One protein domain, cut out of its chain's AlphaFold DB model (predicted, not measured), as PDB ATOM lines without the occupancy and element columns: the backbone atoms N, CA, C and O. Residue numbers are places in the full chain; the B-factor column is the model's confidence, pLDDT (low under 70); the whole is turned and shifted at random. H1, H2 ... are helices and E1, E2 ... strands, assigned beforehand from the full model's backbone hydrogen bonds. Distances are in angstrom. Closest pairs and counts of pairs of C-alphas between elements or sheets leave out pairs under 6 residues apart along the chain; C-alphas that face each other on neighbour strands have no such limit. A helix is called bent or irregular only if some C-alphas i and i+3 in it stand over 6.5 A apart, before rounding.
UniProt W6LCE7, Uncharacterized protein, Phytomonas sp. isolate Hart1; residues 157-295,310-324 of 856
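This is residues 157 to 295 and 310 to 324 of the 856 residues of an uncharacterized protein of Phytomonas sp. isolate Hart1 (UniProt W6LCE7). What shape do these coordinates draw? Six helices, H1, H2, H3, H4, H6 and H8, make an up-and-down bundle, each running against the one before it, with H2 beside H4, H3 beside H6, H1 bridging H2 and H3, and residues 313 to 317 of H8 packed on H4. A two-stranded hairpin, E1 and E2, reaches beyond one end with short H7 near its base, while short H5 lies in the turn from H4 to H6 at the other end. What is the make-up? The printed part has 154 residues, mostly helix, with eight named helices and two named strands in the order H1 H2 H3 E1 E2 H4 H5 H6 H7 H8; the sheet E1 - E2 is antiparallel. It is compact, with a radius of gyration of the C-alphas of 16.3 A, and spans 53 by 39 by 25 A.

What comes first? H1, residues 160 to 169, begins at C-alpha 160 (14.243, 14.070, -23.255); H2 is residues 173 to 189, 25.2 A, and H3 residues 192 to 203, 16.3 A. H2 is irregular: C-alphas 185 and 188 are 7.9 A apart. What follows? E1 is residues 216 to 223, 18.2 A, E2 residues 225 to 230, 16.6 A, and H4 residues 232 to 251, 26.5 A. H5 is residues 254 to 258, H6 residues 260 to 273, 20.0 A, H7 residues 279 to 282, and H8 residues 312 to 323, 16.6 A, ending at C-alpha 323 (-15.245, 26.852, -17.798).

What does the hub, H4, touch? H2 touches it at a shallow tilt of 5 degrees, the same way, closest at the C-alphas of Ala 184 and Leu 240, 4.5 A. Residues 244 to 249 of H4 touch H8 at a steep tilt of 39 degrees, closest at the C-alphas of Thr 245 and Leu 314, 5.1 A; H5 only just touches H4, only at the corner, with 3 pairs of C-alphas within 8 A, closest at Phe 248 and Arg 255, 6.9 A. What about H3 and H6? They touch at a shallow tilt of 19 degrees, the same way, closest at the C-alphas of Thr 196 and Leu 262, 5.3 A; H4 and H6 are apart. What do the backbones show? In the hairpin E1 and E2, N 220 and O 227 are within hydrogen-bond range at 2.9 A. H1, H3, H5, H6 and H8 have every O i to N i+4 pair within range, H2 11 of 13 and H4 15 of 16; H7 is too short for one.

How far does it reach? The two C-alphas farthest apart, Gly 224 and Gln 258, are 53.1 A apart. Where is it cut? Residues 296 to 309 are not printed, and C-alphas 295 and 310 are 15.6 A apart. Which link is long, and where is confidence low? H3 to E1 is a long link of 12 residues, and residue 324 alone is under 70 in pLDDT.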
ATOM      1  N   ARG A 157      20.707  20.092 -18.776       89.44
ATOM      2  CA  ARG A 157      20.592  20.347 -20.229       89.44
ATOM      3  C   ARG A 157      20.385  19.077 -21.056       89.44
ATOM      4  O   ARG A 157      20.422  19.115 -22.282       89.44
ATOM      5  N   ARG A 158      20.160  17.942 -20.398       91.06
ATOM      6  CA  ARG A 158      20.001  16.641 -21.055       91.06
ATOM      7  C   ARG A 158      18.720  16.585 -21.895       91.06
ATOM      8  O   ARG A 158      17.664  17.100 -21.492       91.06
ATOM      9  N   SER A 159      18.802  15.920 -23.046       92.06
ATOM     10  CA  SER A 159      17.652  15.739 -23.934       92.06
ATOM     11  C   SER A 159      16.584  14.840 -23.292       92.06
ATOM     12  O   SER A 159      16.878  14.040 -22.400       92.06
ATOM     13  N   VAL A 160      15.322  14.962 -23.732       92.38
ATOM     14  CA  VAL A 160      14.243  14.070 -23.255       92.38
ATOM     15  C   VAL A 160      14.545  12.623 -23.622       92.38
ATOM     16  O   VAL A 160      14.359  11.740 -22.791       92.38
ATOM     17  N   GLY A 161      15.054  12.386 -24.836       92.38
ATOM     18  CA  GLY A 161      15.426  11.053 -25.304       92.38
ATOM     19  C   GLY A 161      16.449  10.384 -24.388       92.38
ATOM     20  O   GLY A 161      16.245   9.239 -23.989       92.38
ATOM     21  N   ASP A 162      17.484  11.115 -23.969       92.12
ATOM     22  CA  ASP A 162      18.517  10.585 -23.070       92.12
ATOM     23  C   ASP A 162      17.973  10.290 -21.668       92.12
ATOM     24  O   ASP A 162      18.335   9.285 -21.049       92.12
ATOM     25  N   LEU A 163      17.097  11.157 -21.149       93.62
ATOM     26  CA  LEU A 163      16.474  10.962 -19.840       93.62
ATOM     27  C   LEU A 163      15.502   9.778 -19.846       93.62
ATOM     28  O   LEU A 163      15.553   8.949 -18.936       93.62
ATOM     29  N   LEU A 164      14.676   9.641 -20.885       93.94
ATOM     30  CA  LEU A 164      13.788   8.490 -21.062       93.94
ATOM     31  C   LEU A 164      14.584   7.192 -21.234       93.94
ATOM     32  O   LEU A 164      14.279   6.190 -20.583       93.94
ATOM     33  N   ALA A 165      15.663   7.216 -22.021       92.19
ATOM     34  CA  ALA A 165      16.563   6.077 -22.160       92.19
ATOM     35  C   ALA A 165      17.192   5.690 -20.812       92.19
ATOM     36  O   ALA A 165      17.261   4.506 -20.484       92.19
ATOM     37  N   GLN A 166      17.602   6.660 -19.987       91.88
ATOM     38  CA  GLN A 166      18.077   6.382 -18.629       91.88
ATOM     39  C   GLN A 166      16.977   5.761 -17.757       91.88
ATOM     40  O   GLN A 166      17.247   4.789 -17.049       91.88
ATOM     41  N   PHE A 167      15.755   6.293 -17.806       91.69
ATOM     42  CA  PHE A 167      14.624   5.820 -17.006       91.69
ATOM     43  C   PHE A 167      14.247   4.361 -17.308       91.69
ATOM     44  O   PHE A 167      13.993   3.576 -16.385       91.69
ATOM     45  N   ALA A 168      14.253   4.000 -18.596       88.88
ATOM     46  CA  ALA A 168      13.957   2.659 -19.082       88.88
ATOM     47  C   ALA A 168      15.120   1.684 -18.823       88.88
ATOM     48  O   ALA A 168      14.926   0.628 -18.219       88.88
ATOM     49  N   ASN A 169      16.349   2.055 -19.208       89.62
ATOM     50  CA  ASN A 169      17.513   1.163 -19.144       89.62
ATOM     51  C   ASN A 169      18.056   0.971 -17.721       89.62
ATOM     52  O   ASN A 169      18.688  -0.047 -17.427       89.62
ATOM     53  N   ARG A 170      17.840   1.938 -16.820       88.56
ATOM     54  CA  ARG A 170      18.259   1.862 -15.413       88.56
ATOM     55  C   ARG A 170      17.026   1.860 -14.500       88.56
ATOM     56  O   ARG A 170      16.738   2.874 -13.868       88.56
ATOM     57  N   PRO A 171      16.353   0.706 -14.307       85.00
ATOM     58  CA  PRO A 171      15.188   0.596 -13.421       85.00
ATOM     59  C   PRO A 171      15.530   0.714 -11.923       85.00
ATOM     60  O   PRO A 171      14.672   0.534 -11.060       85.00
ATOM     61  N   GLN A 172      16.793   0.995 -11.590       87.06
ATOM     62  CA  GLN A 172      17.238   1.267 -10.230       87.06
ATOM     63  C   GLN A 172      16.535   2.515  -9.692       87.06
ATOM     64  O   GLN A 172      16.384   3.520 -10.388       87.06
ATOM     65  N   ARG A 173      16.140   2.468  -8.421       88.75
ATOM     66  CA  ARG A 173      15.372   3.544  -7.794       88.75
ATOM     67  C   ARG A 173      16.106   4.882  -7.832       88.75
ATOM     68  O   ARG A 173      15.479   5.892  -8.125       88.75
ATOM     69  N   GLU A 174      17.389   4.905  -7.497       90.88
ATOM     70  CA  GLU A 174      18.209   6.118  -7.448       90.88
ATOM     71  C   GLU A 174      18.312   6.760  -8.836       90.88
ATOM     72  O   GLU A 174      18.093   7.962  -8.963       90.88
ATOM     73  N   ALA A 175      18.525   5.950  -9.878       91.69
ATOM     74  CA  ALA A 175      18.562   6.418 -11.261       91.69
ATOM     75  C   ALA A 175      17.218   7.015 -11.701       91.69
ATOM     76  O   ALA A 175      17.198   8.126 -12.223       91.69
ATOM     77  N   ARG A 176      16.094   6.336 -11.416       92.56
ATOM     78  CA  ARG A 176      14.748   6.868 -11.695       92.56
ATOM     79  C   ARG A 176      14.443   8.138 -10.905       92.56
ATOM     80  O   ARG A 176      13.893   9.076 -11.461       92.56
ATOM     81  N   THR A 177      14.834   8.186  -9.631       94.25
ATOM     82  CA  THR A 177      14.662   9.371  -8.772       94.25
ATOM     83  C   THR A 177      15.408  10.567  -9.371       94.25
ATOM     84  O   THR A 177      14.823  11.635  -9.503       94.25
ATOM     85  N   ALA A 178      16.671  10.385  -9.770       94.00
ATOM     86  CA  ALA A 178      17.469  11.436 -10.397       94.00
ATOM     87  C   ALA A 178      16.874  11.886 -11.738       94.00
ATOM     88  O   ALA A 178      16.739  13.079 -11.968       94.00
ATOM     89  N   THR A 179      16.435  10.946 -12.582       94.44
ATOM     90  CA  THR A 179      15.787  11.272 -13.859       94.44
ATOM     91  C   THR A 179      14.502  12.081 -13.679       94.44
ATOM     92  O   THR A 179      14.274  13.031 -14.418       94.44
ATOM     93  N   VAL A 180      13.662  11.735 -12.700       95.56
ATOM     94  CA  VAL A 180      12.423  12.481 -12.425       95.56
ATOM     95  C   VAL A 180      12.733  13.900 -11.930       95.56
ATOM     96  O   VAL A 180      12.080  14.843 -12.366       95.56
ATOM     97  N   TRP A 181      13.766  14.082 -11.102       95.50
ATOM     98  CA  TRP A 181      14.237  15.420 -10.716       95.50
ATOM     99  C   TRP A 181      14.831  16.209 -11.889       95.50
ATOM    100  O   TRP A 181      14.558  17.401 -12.019       95.50
ATOM    101  N   ASP A 182      15.594  15.556 -12.769       94.62
ATOM    102  CA  ASP A 182      16.098  16.172 -13.999       94.62
ATOM    103  C   ASP A 182      14.925  16.660 -14.865       94.62
ATOM    104  O   ASP A 182      14.946  17.801 -15.336       94.62
ATOM    105  N   PHE A 183      13.867  15.854 -15.023       95.00
ATOM    106  CA  PHE A 183      12.638  16.259 -15.711       95.00
ATOM    107  C   PHE A 183      11.951  17.449 -15.038       95.00
ATOM    108  O   PHE A 183      11.664  18.428 -15.725       95.00
ATOM    109  N   ALA A 184      11.773  17.414 -13.715       94.62
ATOM    110  CA  ALA A 184      11.185  18.519 -12.959       94.62
ATOM    111  C   ALA A 184      11.965  19.830 -13.165       94.62
ATOM    112  O   ALA A 184      11.377  20.871 -13.426       94.62
ATOM    113  N   SER A 185      13.301  19.770 -13.144       91.75
ATOM    114  CA  SER A 185      14.161  20.952 -13.311       91.75
ATOM    115  C   SER A 185      14.151  21.560 -14.720       91.75
ATOM    116  O   SER A 185      14.498  22.724 -14.898       91.75
ATOM    117  N   SER A 186      13.795  20.769 -15.731       92.31
ATOM    118  CA  SER A 186      13.914  21.136 -17.148       92.31
ATOM    119  C   SER A 186      12.563  21.363 -17.831       92.31
ATOM    120  O   SER A 186      12.531  21.747 -18.999       92.31
ATOM    121  N   LEU A 187      11.462  21.166 -17.104       91.88
ATOM    122  CA  LEU A 187      10.079  21.323 -17.553       91.88
ATOM    123  C   LEU A 187       9.802  22.650 -18.298       91.88
ATOM    124  O   LEU A 187       9.310  22.575 -19.432       91.88
ATOM    125  N   PRO A 188      10.199  23.840 -17.790       89.38
ATOM    126  CA  PRO A 188       9.891  25.115 -18.456       89.38
ATOM    127  C   PRO A 188      10.599  25.307 -19.806       89.38
ATOM    128  O   PRO A 188      10.191  26.143 -20.609       89.38
ATOM    129  N   ARG A 189      11.657  24.530 -20.087       89.06
ATOM    130  CA  ARG A 189      12.473  24.645 -21.310       89.06
ATOM    131  C   ARG A 189      12.063  23.673 -22.418       89.06
ATOM    132  O   ARG A 189      12.556  23.789 -23.536       89.06
ATOM    133  N   ARG A 190      11.230  22.674 -22.113       91.69
ATOM    134  CA  ARG A 190      10.901  21.576 -23.039       91.69
ATOM    135  C   ARG A 190       9.733  21.932 -23.948       91.69
ATOM    136  O   ARG A 190       8.845  22.680 -23.548       91.69
ATOM    137  N   SER A 191       9.706  21.355 -25.150       93.25
ATOM    138  CA  SER A 191       8.593  21.520 -26.095       93.25
ATOM    139  C   SER A 191       7.325  20.782 -25.628       93.25
ATOM    140  O   SER A 191       7.388  19.900 -24.773       93.25
ATOM    141  N   ASN A 192       6.152  21.121 -26.175       93.19
ATOM    142  CA  ASN A 192       4.896  20.457 -25.786       93.19
ATOM    143  C   ASN A 192       4.890  18.961 -26.157       93.19
ATOM    144  O   ASN A 192       4.486  18.140 -25.342       93.19
ATOM    145  N   ALA A 193       5.404  18.598 -27.338       92.19
ATOM    146  CA  ALA A 193       5.491  17.203 -27.780       92.19
ATOM    147  C   ALA A 193       6.425  16.369 -26.884       92.19
ATOM    148  O   ALA A 193       6.113  15.233 -26.522       92.19
ATOM    149  N   ASP A 194       7.545  16.965 -26.477       94.00
ATOM    150  CA  ASP A 194       8.491  16.384 -25.529       94.00
ATOM    151  C   ASP A 194       7.858  16.114 -24.160       94.00
ATOM    152  O   ASP A 194       8.089  15.059 -23.567       94.00
ATOM    153  N   LEU A 195       7.045  17.050 -23.661       94.12
ATOM    154  CA  LEU A 195       6.340  16.899 -22.389       94.12
ATOM    155  C   LEU A 195       5.242  15.834 -22.467       94.12
ATOM    156  O   LEU A 195       5.142  15.016 -21.555       94.12
ATOM    157  N   THR A 196       4.477  15.775 -23.562       94.31
ATOM    158  CA  THR A 196       3.498  14.700 -23.789       94.31
ATOM    159  C   THR A 196       4.180  13.332 -23.760       94.31
ATOM    160  O   THR A 196       3.751  12.441 -23.028       94.31
ATOM    161  N   ARG A 197       5.302  13.175 -24.475       93.81
ATOM    162  CA  ARG A 197       6.074  11.926 -24.465       93.81
ATOM    163  C   ARG A 197       6.620  11.594 -23.074       93.81
ATOM    164  O   ARG A 197       6.564  10.444 -22.654       93.81
ATOM    165  N   MET A 198       7.136  12.591 -22.357       95.31
ATOM    166  CA  MET A 198       7.647  12.424 -20.995       95.31
ATOM    167  C   MET A 198       6.566  11.892 -20.048       95.31
ATOM    168  O   MET A 198       6.791  10.885 -19.381       95.31
ATOM    169  N   PHE A 199       5.397  12.534 -19.990       95.06
ATOM    170  CA  PHE A 199       4.314  12.111 -19.097       95.06
ATOM    171  C   PHE A 199       3.728  10.749 -19.480       95.06
ATOM    172  O   PHE A 199       3.368   9.986 -18.586       95.06
ATOM    173  N   TYR A 200       3.687  10.414 -20.773       93.19
ATOM    174  CA  TYR A 200       3.269   9.091 -21.240       93.19
ATOM    175  C   TYR A 200       4.194   7.980 -20.714       93.19
ATOM    176  O   TYR A 200       3.743   7.040 -20.064       93.19
ATOM    177  N   GLU A 201       5.506   8.129 -20.908       91.25
ATOM    178  CA  GLU A 201       6.504   7.134 -20.488       91.25
ATOM    179  C   GLU A 201       6.639   7.038 -18.960       91.25
ATOM    180  O   GLU A 201       6.814   5.951 -18.405       91.25
ATOM    181  N   LEU A 202       6.526   8.167 -18.249       92.38
ATOM    182  CA  LEU A 202       6.474   8.170 -16.784       92.38
ATOM    183  C   LEU A 202       5.188   7.514 -16.261       92.38
ATOM    184  O   LEU A 202       5.224   6.854 -15.220       92.38
ATOM    185  N   GLY A 203       4.075   7.683 -16.982       88.62
ATOM    186  CA  GLY A 203       2.784   7.057 -16.703       88.62
ATOM    187  C   GLY A 203       2.824   5.532 -16.787       88.62
ATOM    188  O   GLY A 203       2.149   4.875 -16.002       88.62
ATOM    189  N   GLY A 204       3.690   4.965 -17.633       85.88
ATOM    190  CA  GLY A 204       3.870   3.515 -17.796       85.88
ATOM    191  C   GLY A 204       4.448   2.762 -16.586       85.88
ATOM    192  O   GLY A 204       4.738   1.576 -16.693       85.88
ATOM    193  N   LEU A 205       4.674   3.432 -15.448       85.75
ATOM    194  CA  LEU A 205       4.970   2.783 -14.162       85.75
ATOM    195  C   LEU A 205       3.731   2.519 -13.298       85.75
ATOM    196  O   LEU A 205       3.862   1.961 -12.201       85.75
ATOM    197  N   PHE A 206       2.578   3.039 -13.707       89.50
ATOM    198  CA  PHE A 206       1.367   3.045 -12.911       89.50
ATOM    199  C   PHE A 206       0.264   2.298 -13.641       89.50
ATOM    200  O   PHE A 206      -0.040   2.566 -14.799       89.50
ATOM    201  N   THR A 207      -0.408   1.418 -12.906       84.62
ATOM    202  CA  THR A 207      -1.591   0.723 -13.399       84.62
ATOM    203  C   THR A 207      -2.869   1.423 -12.919       84.62
ATOM    204  O   THR A 207      -2.889   1.935 -11.793       84.62
ATOM    205  N   PRO A 208      -3.972   1.393 -13.693       84.31
ATOM    206  CA  PRO A 208      -5.261   1.958 -13.268       84.31
ATOM    207  C   PRO A 208      -5.800   1.347 -11.959       84.31
ATOM    208  O   PRO A 208      -6.274   2.060 -11.070       84.31
ATOM    209  N   HIS A 209      -5.646   0.027 -11.785       81.06
ATOM    210  CA  HIS A 209      -5.980  -0.690 -10.541       81.06
ATOM    211  C   HIS A 209      -4.952  -0.477  -9.412       81.06
ATOM    212  O   HIS A 209      -5.153  -0.911  -8.273       81.06
ATOM    213  N   GLY A 210      -3.834   0.182  -9.714       82.69
ATOM    214  CA  GLY A 210      -2.777   0.501  -8.771       82.69
ATOM    215  C   GLY A 210      -3.184   1.559  -7.746       82.69
ATOM    216  O   GLY A 210      -4.295   2.088  -7.716       82.69
ATOM    217  N   ARG A 211      -2.243   1.880  -6.858       87.12
ATOM    218  CA  ARG A 211      -2.410   2.888  -5.794       87.12
ATOM    219  C   ARG A 211      -1.646   4.180  -6.076       87.12
ATOM    220  O   ARG A 211      -1.257   4.866  -5.133       87.12
ATOM    221  N   GLY A 212      -1.367   4.469  -7.347       89.19
ATOM    222  CA  GLY A 212      -0.574   5.629  -7.744       89.19
ATOM    223  C   GLY A 212       0.869   5.547  -7.240       89.19
ATOM    224  O   GLY A 212       1.553   4.547  -7.462       89.19
ATOM    225  N   LEU A 213       1.330   6.558  -6.492       90.94
ATOM    226  CA  LEU A 213       2.724   6.701  -6.016       90.94
ATOM    227  C   LEU A 213       3.115   5.770  -4.851       90.94
ATOM    228  O   LEU A 213       3.861   6.140  -3.935       90.94
ATOM    229  N   GLN A 214       2.626   4.534  -4.857       90.00
ATOM    230  CA  GLN A 214       2.833   3.589  -3.770       90.00
ATOM    231  C   GLN A 214       4.222   2.930  -3.830       90.00
ATOM    232  O   GLN A 214       4.379   1.793  -4.271       90.00
ATOM    233  N   PHE A 215       5.237   3.607  -3.281       89.25
ATOM    234  CA  PHE A 215       6.626   3.116  -3.233       89.25
ATOM    235  C   PHE A 215       7.105   2.754  -1.811       89.25
ATOM    236  O   PHE A 215       8.044   3.383  -1.303       89.25
ATOM    237  N   PRO A 216       6.498   1.766  -1.118       81.62
ATOM    238  CA  PRO A 216       6.863   1.420   0.252       81.62
ATOM    239  C   PRO A 216       8.270   0.811   0.298       81.62
ATOM    240  O   PRO A 216       8.550  -0.208  -0.330       81.62
ATOM    241  N   MET A 217       9.164   1.413   1.084       81.56
ATOM    242  CA  MET A 217      10.542   0.941   1.235       81.56
ATOM    243  C   MET A 217      10.752   0.199   2.555       81.56
ATOM    244  O   MET A 217      11.360  -0.873   2.578       81.56
ATOM    245  N   ILE A 218      10.294   0.786   3.662       86.56
ATOM    246  CA  ILE A 218      10.617   0.317   5.012       86.56
ATOM    247  C   ILE A 218       9.327   0.104   5.788       86.56
ATOM    248  O   ILE A 218       8.517   1.016   5.924       86.56
ATOM    249  N   LYS A 219       9.163  -1.094   6.349       91.19
ATOM    250  CA  LYS A 219       8.133  -1.390   7.346       91.19
ATOM    251  C   LYS A 219       8.698  -1.120   8.737       91.19
ATOM    252  O   LYS A 219       9.655  -1.780   9.138       91.19
ATOM    253  N   VAL A 220       8.098  -0.197   9.481       91.50
ATOM    254  CA  VAL A 220       8.512   0.140  10.849       91.50
ATOM    255  C   VAL A 220       7.479  -0.379  11.841       91.50
ATOM    256  O   VAL A 220       6.303  -0.045  11.747       91.50
ATOM    257  N   VAL A 221       7.920  -1.189  12.807       92.50
ATOM    258  CA  VAL A 221       7.078  -1.750  13.880       92.50
ATOM    259  C   VAL A 221       7.584  -1.237  15.224       92.50
ATOM    260  O   VAL A 221       8.274  -1.944  15.947       92.50
ATOM    261  N   LYS A 222       7.299   0.034  15.526       92.62
ATOM    262  CA  LYS A 222       7.714   0.672  16.790       92.62
ATOM    263  C   LYS A 222       6.597   0.702  17.841       92.62
ATOM    264  O   LYS A 222       6.875   0.525  19.017       92.62
ATOM    265  N   TYR A 223       5.345   0.902  17.419       86.19
ATOM    266  CA  TYR A 223       4.198   1.179  18.301       86.19
ATOM    267  C   TYR A 223       3.096   0.103  18.202       86.19
ATOM    268  O   TYR A 223       1.906   0.400  18.249       86.19
ATOM    269  N   GLY A 224       3.477  -1.158  17.976       89.00
ATOM    270  CA  GLY A 224       2.544  -2.273  17.769       89.00
ATOM    271  C   GLY A 224       2.071  -2.403  16.318       89.00
ATOM    272  O   GLY A 224       2.477  -3.336  15.623       89.00
ATOM    273  N   ARG A 225       1.253  -1.462  15.821       88.12
ATOM    274  CA  ARG A 225       0.832  -1.471  14.405       88.12
ATOM    275  C   ARG A 225       1.974  -0.988  13.495       88.12
ATOM    276  O   ARG A 225       2.616   0.016  13.812       88.12
ATOM    277  N   PRO A 226       2.252  -1.681  12.375       90.94
ATOM    278  CA  PRO A 226       3.277  -1.250  11.438       90.94
ATOM    279  C   PRO A 226       2.838  -0.008  10.660       90.94
ATOM    280  O   PRO A 226       1.694   0.065  10.217       90.94
ATOM    281  N   TYR A 227       3.774   0.898  10.391       90.12
ATOM    282  CA  TYR A 227       3.622   1.926   9.358       90.12
ATOM    283  C   TYR A 227       4.714   1.772   8.296       90.12
ATOM    284  O   TYR A 227       5.763   1.174   8.556       90.12
ATOM    285  N   PHE A 228       4.454   2.269   7.086       89.62
ATOM    286  CA  PHE A 228       5.379   2.128   5.964       89.62
ATOM    287  C   PHE A 228       5.960   3.480   5.576       89.62
ATOM    288  O   PHE A 228       5.243   4.467   5.451       89.62
ATOM    289  N   VAL A 229       7.276   3.525   5.397       89.75
ATOM    290  CA  VAL A 229       7.997   4.703   4.911       89.75
ATOM    291  C   VAL A 229       8.257   4.512   3.424       89.75
ATOM    292  O   VAL A 229       8.765   3.463   3.011       89.75
ATOM    293  N   SER A 230       7.859   5.504   2.634       88.75
ATOM    294  CA  SER A 230       8.028   5.528   1.186       88.75
ATOM    295  C   SER A 230       9.480   5.804   0.794       88.75
ATOM    296  O   SER A 230      10.310   6.214   1.607       88.75
ATOM    297  N   SER A 231       9.802   5.512  -0.458       88.31
ATOM    298  CA  SER A 231      11.119   5.765  -1.033       88.31
ATOM    299  C   SER A 231      11.276   7.208  -1.541       88.31
ATOM    300  O   SER A 231      10.287   7.925  -1.677       88.31
ATOM    301  N   SER A 232      12.507   7.609  -1.889       88.81
ATOM    302  CA  SER A 232      12.815   8.912  -2.507       88.81
ATOM    303  C   SER A 232      12.069   9.165  -3.818       88.81
ATOM    304  O   SER A 232      11.879  10.312  -4.202       88.81
ATOM    305  N   LEU A 233      11.616   8.106  -4.493       91.75
ATOM    306  CA  LEU A 233      10.880   8.216  -5.746       91.75
ATOM    307  C   LEU A 233       9.533   8.930  -5.560       91.75
ATOM    308  O   LEU A 233       9.149   9.707  -6.424       91.75
ATOM    309  N   LEU A 234       8.865   8.742  -4.412       92.69
ATOM    310  CA  LEU A 234       7.646   9.493  -4.084       92.69
ATOM    311  C   LEU A 234       7.932  10.999  -4.059       92.69
ATOM    312  O   LEU A 234       7.184  11.773  -4.633       92.69
ATOM    313  N   GLN A 235       9.029  11.396  -3.408       91.88
ATOM    314  CA  GLN A 235       9.419  12.803  -3.309       91.88
ATOM    315  C   GLN A 235       9.793  13.385  -4.672       91.88
ATOM    316  O   GLN A 235       9.504  14.546  -4.919       91.88
ATOM    317  N   ALA A 236      10.402  12.592  -5.558       94.31
ATOM    318  CA  ALA A 236      10.716  13.042  -6.909       94.31
ATOM    319  C   ALA A 236       9.451  13.277  -7.747       94.31
ATOM    320  O   ALA A 236       9.341  14.313  -8.388       94.31
ATOM    321  N   PHE A 237       8.480  12.356  -7.717       94.94
ATOM    322  CA  PHE A 237       7.203  12.555  -8.416       94.94
ATOM    323  C   PHE A 237       6.391  13.706  -7.829       94.94
ATOM    324  O   PHE A 237       5.766  14.452  -8.573       94.94
ATOM    325  N   TRP A 238       6.440  13.884  -6.513       92.62
ATOM    326  CA  TRP A 238       5.841  15.044  -5.874       92.62
ATOM    327  C   TRP A 238       6.521  16.345  -6.341       92.62
ATOM    328  O   TRP A 238       5.834  17.232  -6.835       92.62
ATOM    329  N   GLY A 239       7.855  16.423  -6.333       93.81
ATOM    330  CA  GLY A 239       8.583  17.581  -6.867       93.81
ATOM    331  C   GLY A 239       8.338  17.836  -8.360       93.81
ATOM    332  O   GLY A 239       8.309  18.986  -8.790       93.81
ATOM    333  N   LEU A 240       8.104  16.786  -9.155       95.94
ATOM    334  CA  LEU A 240       7.687  16.913 -10.556       95.94
ATOM    335  C   LEU A 240       6.305  17.567 -10.679       95.94
ATOM    336  O   LEU A 240       6.124  18.416 -11.544       95.94
ATOM    337  N   LEU A 241       5.344  17.182  -9.836       94.94
ATOM    338  CA  LEU A 241       4.001  17.767  -9.836       94.94
ATOM    339  C   LEU A 241       4.004  19.214  -9.334       94.94
ATOM    340  O   LEU A 241       3.285  20.040  -9.886       94.94
ATOM    341  N   GLU A 242       4.834  19.541  -8.342       93.69
ATOM    342  CA  GLU A 242       5.034  20.926  -7.897       93.69
ATOM    343  C   GLU A 242       5.640  21.782  -9.014       93.69
ATOM    344  O   GLU A 242       5.084  22.823  -9.351       93.69
ATOM    345  N   ALA A 243       6.705  21.302  -9.665       94.31
ATOM    346  CA  ALA A 243       7.315  21.994 -10.800       94.31
ATOM    347  C   ALA A 243       6.347  22.136 -11.986       94.31
ATOM    348  O   ALA A 243       6.327  23.172 -12.649       94.31
ATOM    349  N   ALA A 244       5.527  21.115 -12.261       94.38
ATOM    350  CA  ALA A 244       4.492  21.176 -13.290       94.38
ATOM    351  C   ALA A 244       3.408  22.202 -12.938       94.38
ATOM    352  O   ALA A 244       2.977  22.945 -13.814       94.38
ATOM    353  N   THR A 245       3.006  22.270 -11.668       94.19
ATOM    354  CA  THR A 245       2.059  23.277 -11.179       94.19
ATOM    355  C   THR A 245       2.642  24.669 -11.395       94.19
ATOM    356  O   THR A 245       2.051  25.454 -12.120       94.19
ATOM    357  N   GLU A 246       3.846  24.945 -10.890       93.31
ATOM    358  CA  GLU A 246       4.519  26.241 -11.058       93.31
ATOM    359  C   GLU A 246       4.681  26.629 -12.539       93.31
ATOM    360  O   GLU A 246       4.318  27.734 -12.943       93.31
ATOM    361  N   THR A 247       5.136  25.695 -13.381       93.31
ATOM    362  CA  THR A 247       5.359  25.969 -14.807       93.31
ATOM    363  C   THR A 247       4.050  26.250 -15.547       93.31
ATOM    364  O   THR A 247       3.989  27.180 -16.346       93.31
ATOM    365  N   PHE A 248       3.003  25.448 -15.330       93.12
ATOM    366  CA  PHE A 248       1.772  25.530 -16.122       93.12
ATOM    367  C   PHE A 248       0.705  26.459 -15.547       93.12
ATOM    368  O   PHE A 248      -0.234  26.765 -16.271       93.12
ATOM    369  N   THR A 249       0.809  26.898 -14.291       89.56
ATOM    370  CA  THR A 249      -0.143  27.861 -13.711       89.56
ATOM    371  C   THR A 249       0.461  29.252 -13.541       89.56
ATOM    372  O   THR A 249      -0.242  30.234 -13.772       89.56
ATOM    373  N   LEU A 250       1.749  29.361 -13.184       88.56
ATOM    374  CA  LEU A 250       2.394  30.645 -12.875       88.56
ATOM    375  C   LEU A 250       3.299  31.145 -14.004       88.56
ATOM    376  O   LEU A 250       3.166  32.293 -14.421       88.56
ATOM    377  N   GLU A 251       4.224  30.319 -14.502       90.88
ATOM    378  CA  GLU A 251       5.235  30.784 -15.468       90.88
ATOM    379  C   GLU A 251       4.715  30.836 -16.913       90.88
ATOM    380  O   GLU A 251       4.968  31.796 -17.639       90.88
ATOM    381  N   GLN A 252       4.031  29.777 -17.358       91.19
ATOM    382  CA  GLN A 252       3.628  29.560 -18.752       91.19
ATOM    383  C   GLN A 252       2.176  29.033 -18.864       91.19
ATOM    384  O   GLN A 252       1.956  27.961 -19.446       91.19
ATOM    385  N   PRO A 253       1.169  29.778 -18.360       87.19
ATOM    386  CA  PRO A 253      -0.240  29.359 -18.360       87.19
ATOM    387  C   PRO A 253      -0.800  29.041 -19.754       87.19
ATOM    388  O   PRO A 253      -1.555  28.090 -19.955       87.19
ATOM    389  N   GLU A 254      -0.358  29.785 -20.765       85.69
ATOM    390  CA  GLU A 254      -0.859  29.672 -22.137       85.69
ATOM    391  C   GLU A 254      -0.600  28.303 -22.785       85.69
ATOM    392  O   GLU A 254      -1.277  27.930 -23.745       85.69
ATOM    393  N   ARG A 255       0.365  27.521 -22.283       87.94
ATOM    394  CA  ARG A 255       0.770  26.250 -22.903       87.94
ATOM    395  C   ARG A 255      -0.329  25.200 -22.876       87.94
ATOM    396  O   ARG A 255      -0.510  24.490 -23.867       87.94
ATOM    397  N   LEU A 256      -1.067  25.125 -21.768       87.06
ATOM    398  CA  LEU A 256      -2.212  24.226 -21.641       87.06
ATOM    399  C   LEU A 256      -3.354  24.653 -22.575       87.06
ATOM    400  O   LEU A 256      -4.025  23.800 -23.150       87.06
ATOM    401  N   CYS A 257      -3.505  25.960 -22.817       84.56
ATOM    402  CA  CYS A 257      -4.490  26.501 -23.755       84.56
ATOM    403  C   CYS A 257      -4.124  26.241 -25.229       84.56
ATOM    404  O   CYS A 257      -4.996  26.093 -26.090       84.56
ATOM    405  N   GLN A 258      -2.831  26.235 -25.553       86.38
ATOM    406  CA  GLN A 258      -2.337  26.065 -26.923       86.38
ATOM    407  C   GLN A 258      -2.301  24.597 -27.370       86.38
ATOM    408  O   GLN A 258      -2.433  24.329 -28.562       86.38
ATOM    409  N   SER A 259      -2.120  23.644 -26.448       88.50
ATOM    410  CA  SER A 259      -1.912  22.230 -26.784       88.50
ATOM    411  C   SER A 259      -2.903  21.291 -26.076       88.50
ATOM    412  O   SER A 259      -2.629  20.835 -24.963       88.50
ATOM    413  N   PRO A 260      -4.012  20.909 -26.745       90.31
ATOM    414  CA  PRO A 260      -4.953  19.906 -26.237       90.31
ATOM    415  C   PRO A 260      -4.310  18.550 -25.877       90.31
ATOM    416  O   PRO A 260      -4.621  18.017 -24.815       90.31
ATOM    417  N   PRO A 261      -3.364  17.990 -26.665       92.31
ATOM    418  CA  PRO A 261      -2.717  16.723 -26.309       92.31
ATOM    419  C   PRO A 261      -1.913  16.786 -25.006       92.31
ATOM    420  O   PRO A 261      -1.894  15.822 -24.246       92.31
ATOM    421  N   LEU A 262      -1.253  17.916 -24.730       93.94
ATOM    422  CA  LEU A 262      -0.532  18.117 -23.472       93.94
ATOM    423  C   LEU A 262      -1.504  18.183 -22.290       93.94
ATOM    424  O   LEU A 262      -1.251  17.551 -21.267       93.94
ATOM    425  N   PHE A 263      -2.624  18.893 -22.457       94.75
ATOM    426  CA  PHE A 263      -3.687  18.973 -21.456       94.75
ATOM    427  C   PHE A 263      -4.224  17.579 -21.091       94.75
ATOM    428  O   PHE A 263      -4.278  17.225 -19.914       94.75
ATOM    429  N   LEU A 264      -4.572  16.764 -22.094       94.62
ATOM    430  CA  LEU A 264      -5.104  15.411 -21.883       94.62
ATOM    431  C   LEU A 264      -4.083  14.490 -21.226       94.62
ATOM    432  O   LEU A 264      -4.404  13.806 -20.258       94.62
ATOM    433  N   GLN A 265      -2.843  14.499 -21.713       95.38
ATOM    434  CA  GLN A 265      -1.804  13.631 -21.174       95.38
ATOM    435  C   GLN A 265      -1.487  13.961 -19.713       95.38
ATOM    436  O   GLN A 265      -1.253  13.054 -18.912       95.38
ATOM    437  N   LEU A 266      -1.490  15.248 -19.355       95.19
ATOM    438  CA  LEU A 266      -1.327  15.690 -17.976       95.19
ATOM    439  C   LEU A 266      -2.509  15.233 -17.113       95.19
ATOM    440  O   LEU A 266      -2.290  14.674 -16.043       95.19
ATOM    441  N   LEU A 267      -3.744  15.378 -17.603       95.44
ATOM    442  CA  LEU A 267      -4.944  14.907 -16.909       95.44
ATOM    443  C   LEU A 267      -4.908  13.394 -16.652       95.44
ATOM    444  O   LEU A 267      -5.137  12.944 -15.529       95.44
ATOM    445  N   HIS A 268      -4.574  12.600 -17.673       93.81
ATOM    446  CA  HIS A 268      -4.445  11.145 -17.553       93.81
ATOM    447  C   HIS A 268      -3.313  10.751 -16.604       93.81
ATOM    448  O   HIS A 268      -3.460   9.805 -15.831       93.81
ATOM    449  N   PHE A 269      -2.207  11.497 -16.598       95.25
ATOM    450  CA  PHE A 269      -1.125  11.284 -15.642       95.25
ATOM    451  C   PHE A 269      -1.582  11.543 -14.197       95.25
ATOM    452  O   PHE A 269      -1.329  10.711 -13.325       95.25
ATOM    453  N   LEU A 270      -2.311  12.638 -13.939       94.81
ATOM    454  CA  LEU A 270      -2.884  12.929 -12.615       94.81
ATOM    455  C   LEU A 270      -3.869  11.831 -12.165       94.81
ATOM    456  O   LEU A 270      -3.857  11.446 -10.991       94.81
ATOM    457  N   ALA A 271      -4.655  11.275 -13.094       93.25
ATOM    458  CA  ALA A 271      -5.567  10.162 -12.820       93.25
ATOM    459  C   ALA A 271      -4.813   8.884 -12.412       93.25
ATOM    460  O   ALA A 271      -5.089   8.300 -11.363       93.25
ATOM    461  N   LEU A 272      -3.806   8.474 -13.193       93.31
ATOM    462  CA  LEU A 272      -2.997   7.273 -12.925       93.31
ATOM    463  C   LEU A 272      -2.252   7.350 -11.584       93.31
ATOM    464  O   LEU A 272      -2.108   6.357 -10.866       93.31
ATOM    465  N   VAL A 273      -1.790   8.547 -11.230       92.31
ATOM    466  CA  VAL A 273      -1.031   8.832 -10.008       92.31
ATOM    467  C   VAL A 273      -1.926   8.909  -8.756       92.31
ATOM    468  O   VAL A 273      -1.415   8.793  -7.635       92.31
ATOM    469  N   LYS A 274      -3.252   9.023  -8.924       93.31
ATOM    470  CA  LYS A 274      -4.252   9.147  -7.846       93.31
ATOM    471  C   LYS A 274      -3.963  10.322  -6.918       93.31
ATOM    472  O   LYS A 274      -3.764  10.157  -5.714       93.31
ATOM    473  N   VAL A 275      -3.889  11.507  -7.517       92.12
ATOM    474  CA  VAL A 275      -3.471  12.744  -6.844       92.12
ATOM    475  C   VAL A 275      -4.408  13.152  -5.705       92.12
ATOM    476  O   VAL A 275      -3.926  13.533  -4.642       92.12
ATOM    477  N   PHE A 276      -5.718  12.954  -5.868       92.31
ATOM    478  CA  PHE A 276      -6.724  13.256  -4.840       92.31
ATOM    479  C   PHE A 276      -6.872  12.179  -3.749       92.31
ATOM    480  O   PHE A 276      -7.616  12.375  -2.792       92.31
ATOM    481  N   GLU A 277      -6.144  11.057  -3.835       90.81
ATOM    482  CA  GLU A 277      -6.170   9.989  -2.823       90.81
ATOM    483  C   GLU A 277      -4.770   9.677  -2.246       90.81
ATOM    484  O   GLU A 277      -4.326   8.518  -2.237       90.81
ATOM    485  N   PRO A 278      -4.042  10.668  -1.689       91.62
ATOM    486  CA  PRO A 278      -2.640  10.508  -1.287       91.62
ATOM    487  C   PRO A 278      -2.422   9.498  -0.145       91.62
ATOM    488  O   PRO A 278      -1.318   8.981   0.054       91.62
ATOM    489  N   ASN A 279      -3.471   9.130   0.598       91.94
ATOM    490  CA  ASN A 279      -3.415   8.038   1.575       91.94
ATOM    491  C   ASN A 279      -3.077   6.682   0.933       91.94
ATOM    492  O   ASN A 279      -2.433   5.835   1.570       91.94
ATOM    493  N   LEU A 280      -3.463   6.463  -0.328       91.50
ATOM    494  CA  LEU A 280      -3.158   5.231  -1.056       91.50
ATOM    495  C   LEU A 280      -1.649   5.063  -1.270       91.50
ATOM    496  O   LEU A 280      -1.145   3.943  -1.151       91.50
ATOM    497  N   TRP A 281      -0.902   6.160  -1.435       91.62
ATOM    498  CA  TRP A 281       0.554   6.151  -1.642       91.62
ATOM    499  C   TRP A 281       1.322   5.529  -0.466       91.62
ATOM    500  O   TRP A 281       2.390   4.930  -0.629       91.62
ATOM    501  N   PHE A 282       0.770   5.635   0.744       90.31
ATOM    502  CA  PHE A 282       1.375   5.097   1.967       90.31
ATOM    503  C   PHE A 282       0.771   3.765   2.418       90.31
ATOM    504  O   PHE A 282       1.253   3.165   3.384       90.31
ATOM    505  N   SER A 283      -0.257   3.282   1.724       89.69
ATOM    506  CA  SER A 283      -1.042   2.115   2.111       89.69
ATOM    507  C   SER A 283      -0.662   0.911   1.255       89.69
ATOM    508  O   SER A 283      -1.201   0.758   0.167       89.69
ATOM    509  N   PRO A 284       0.232   0.002   1.694       85.25
ATOM    510  CA  PRO A 284       0.604  -1.163   0.887       85.25
ATOM    511  C   PRO A 284      -0.414  -2.299   0.913       85.25
ATOM    512  O   PRO A 284      -0.369  -3.183   0.058       85.25
ATOM    513  N   ASN A 285      -1.350  -2.282   1.857       84.81
ATOM    514  CA  ASN A 285      -2.432  -3.252   1.952       84.81
ATOM    515  C   ASN A 285      -3.767  -2.501   1.847       84.81
ATOM    516  O   ASN A 285      -3.977  -1.615   2.679       84.81
ATOM    517  N   PRO A 286      -4.671  -2.827   0.901       82.94
ATOM    518  CA  PRO A 286      -5.895  -2.047   0.743       82.94
ATOM    519  C   PRO A 286      -6.868  -2.323   1.890       82.94
ATOM    520  O   PRO A 286      -7.672  -1.472   2.247       82.94
ATOM    521  N   THR A 287      -6.717  -3.462   2.576       83.44
ATOM    522  CA  THR A 287      -7.517  -3.772   3.763       83.44
ATOM    523  C   THR A 287      -7.126  -2.944   4.999       83.44
ATOM    524  O   THR A 287      -7.699  -3.130   6.074       83.44
ATOM    525  N   MET A 288      -6.055  -2.146   4.914       85.19
ATOM    526  CA  MET A 288      -5.496  -1.341   6.004       85.19
ATOM    527  C   MET A 288      -4.974  -0.006   5.461       85.19
ATOM    528  O   MET A 288      -3.761   0.208   5.369       85.19
ATOM    529  N   ILE A 289      -5.906   0.879   5.118       88.19
ATOM    530  CA  ILE A 289      -5.605   2.230   4.640       88.19
ATOM    531  C   ILE A 289      -4.935   3.045   5.762       88.19
ATOM    532  O   ILE A 289      -5.308   2.952   6.935       88.19
ATOM    533  N   GLN A 290      -3.887   3.790   5.407       90.06
ATOM    534  CA  GLN A 290      -3.127   4.676   6.283       90.06
ATOM    535  C   GLN A 290      -3.479   6.132   6.005       90.06
ATOM    536  O   GLN A 290      -3.310   6.598   4.886       90.06
ATOM    537  N   ASN A 291      -3.807   6.884   7.053       93.19
ATOM    538  CA  ASN A 291      -4.179   8.297   6.932       93.19
ATOM    539  C   ASN A 291      -2.948   9.210   7.018       93.19
ATOM    540  O   ASN A 291      -2.907  10.166   7.781       93.19
ATOM    541  N   ARG A 292      -1.866   8.850   6.329       90.75
ATOM    542  CA  ARG A 292      -0.574   9.556   6.409       90.75
ATOM    543  C   ARG A 292      -0.636  10.970   5.826       90.75
ATOM    544  O   ARG A 292       0.122  11.816   6.295       90.75
ATOM    545  N   ALA A 293      -1.488  11.175   4.825       91.94
ATOM    546  CA  ALA A 293      -1.671  12.449   4.146       91.94
ATOM    547  C   ALA A 293      -2.778  13.291   4.800       91.94
ATOM    548  O   ALA A 293      -2.629  14.500   4.917       91.94
ATOM    549  N   ASP A 294      -3.830  12.675   5.341       93.56
ATOM    550  CA  ASP A 294      -4.946  13.462   5.897       93.56
ATOM    551  C   ASP A 294      -4.834  13.716   7.401       93.56
ATOM    552  O   ASP A 294      -5.450  14.634   7.933       93.56
ATOM    553  N   TYR A 295      -4.070  12.895   8.125       94.56
ATOM    554  CA  TYR A 295      -3.925  13.044   9.569       94.56
ATOM    555  C   TYR A 295      -2.654  13.805   9.922       94.56
ATOM    556  O   TYR A 295      -1.550  13.351   9.614       94.56
ATOM    557  N   THR A 310      -0.789  18.630  -3.465       84.69
ATOM    558  CA  THR A 310      -0.025  18.243  -4.655       84.69
ATOM    559  C   THR A 310      -0.975  18.204  -5.842       84.69
ATOM    560  O   THR A 310      -1.911  17.424  -5.811       84.69
ATOM    561  N   GLY A 311      -0.754  19.020  -6.875       84.81
ATOM    562  CA  GLY A 311      -1.548  18.990  -8.110       84.81
ATOM    563  C   GLY A 311      -3.004  19.469  -7.999       84.81
ATOM    564  O   GLY A 311      -3.679  19.491  -9.023       84.81
ATOM    565  N   GLU A 312      -3.473  19.881  -6.813       88.62
ATOM    566  CA  GLU A 312      -4.809  20.473  -6.623       88.62
ATOM    567  C   GLU A 312      -4.923  21.790  -7.402       88.62
ATOM    568  O   GLU A 312      -5.769  21.905  -8.282       88.62
ATOM    569  N   ASP A 313      -3.990  22.725  -7.184       91.00
ATOM    570  CA  ASP A 313      -3.980  24.032  -7.860       91.00
ATOM    571  C   ASP A 313      -3.876  23.895  -9.393       91.00
ATOM    572  O   ASP A 313      -4.452  24.674 -10.152       91.00
ATOM    573  N   LEU A 314      -3.150  22.875  -9.865       92.62
ATOM    574  CA  LEU A 314      -3.028  22.558 -11.287       92.62
ATOM    575  C   LEU A 314      -4.350  22.044 -11.860       92.62
ATOM    576  O   LEU A 314      -4.755  22.469 -12.940       92.62
ATOM    577  N   PHE A 315      -5.028  21.144 -11.146       93.19
ATOM    578  CA  PHE A 315      -6.327  20.629 -11.561       93.19
ATOM    579  C   PHE A 315      -7.401  21.723 -11.544       93.19
ATOM    580  O   PHE A 315      -8.148  21.846 -12.512       93.19
ATOM    581  N   ASP A 316      -7.427  22.568 -10.514       91.38
ATOM    582  CA  ASP A 316      -8.342  23.709 -10.416       91.38
ATOM    583  C   ASP A 316      -8.133  24.686 -11.580       91.38
ATOM    584  O   ASP A 316      -9.096  25.123 -12.219       91.38
ATOM    585  N   TYR A 317      -6.873  24.967 -11.932       90.88
ATOM    586  CA  TYR A 317      -6.549  25.759 -13.115       90.88
ATOM    587  C   TYR A 317      -7.062  25.088 -14.398       90.88
ATOM    588  O   TYR A 317      -7.741  25.732 -15.199       90.88
ATOM    589  N   MET A 318      -6.832  23.783 -14.571       91.88
ATOM    590  CA  MET A 318      -7.352  23.022 -15.714       91.88
ATOM    591  C   MET A 318      -8.886  23.065 -15.801       91.88
ATOM    592  O   MET A 318      -9.418  23.201 -16.901       91.88
ATOM    593  N   MET A 319      -9.604  22.994 -14.675       90.50
ATOM    594  CA  MET A 319     -11.067  23.121 -14.653       90.50
ATOM    595  C   MET A 319     -11.508  24.534 -15.032       90.50
ATOM    596  O   MET A 319     -12.444  24.693 -15.816       90.50
ATOM    597  N   SER A 320     -10.805  25.558 -14.538       88.12
ATOM    598  CA  SER A 320     -11.103  26.951 -14.878       88.12
ATOM    599  C   SER A 320     -11.004  27.200 -16.386       88.12
ATOM    600  O   SER A 320     -11.911  27.803 -16.953       88.12
ATOM    601  N   LEU A 321      -9.997  26.631 -17.063       86.56
ATOM    602  CA  LEU A 321      -9.828  26.734 -18.518       86.56
ATOM    603  C   LEU A 321     -10.999  26.129 -19.305       86.56
ATOM    604  O   LEU A 321     -11.375  26.653 -20.350       86.56
ATOM    605  N   LEU A 322     -11.596  25.040 -18.811       85.62
ATOM    606  CA  LEU A 322     -12.761  24.406 -19.441       85.62
ATOM    607  C   LEU A 322     -14.052  25.208 -19.228       85.62
ATOM    608  O   LEU A 322     -14.970  25.119 -20.041       85.62
ATOM    609  N   LEU A 323     -14.116  25.985 -18.144       80.69
ATOM    610  CA  LEU A 323     -15.245  26.852 -17.798       80.69
ATOM    611  C   LEU A 323     -15.103  28.284 -18.336       80.69
ATOM    612  O   LEU A 323     -16.058  29.056 -18.224       80.69
ATOM    613  N   MET A 324     -13.964  28.643 -18.941       68.62
ATOM    614  CA  MET A 324     -13.771  29.904 -19.665       68.62
ATOM    615  C   MET A 324     -14.600  29.905 -20.958       68.62
ATOM    616  O   MET A 324     -14.092  29.720 -22.063       68.62
TER     617      MET A 324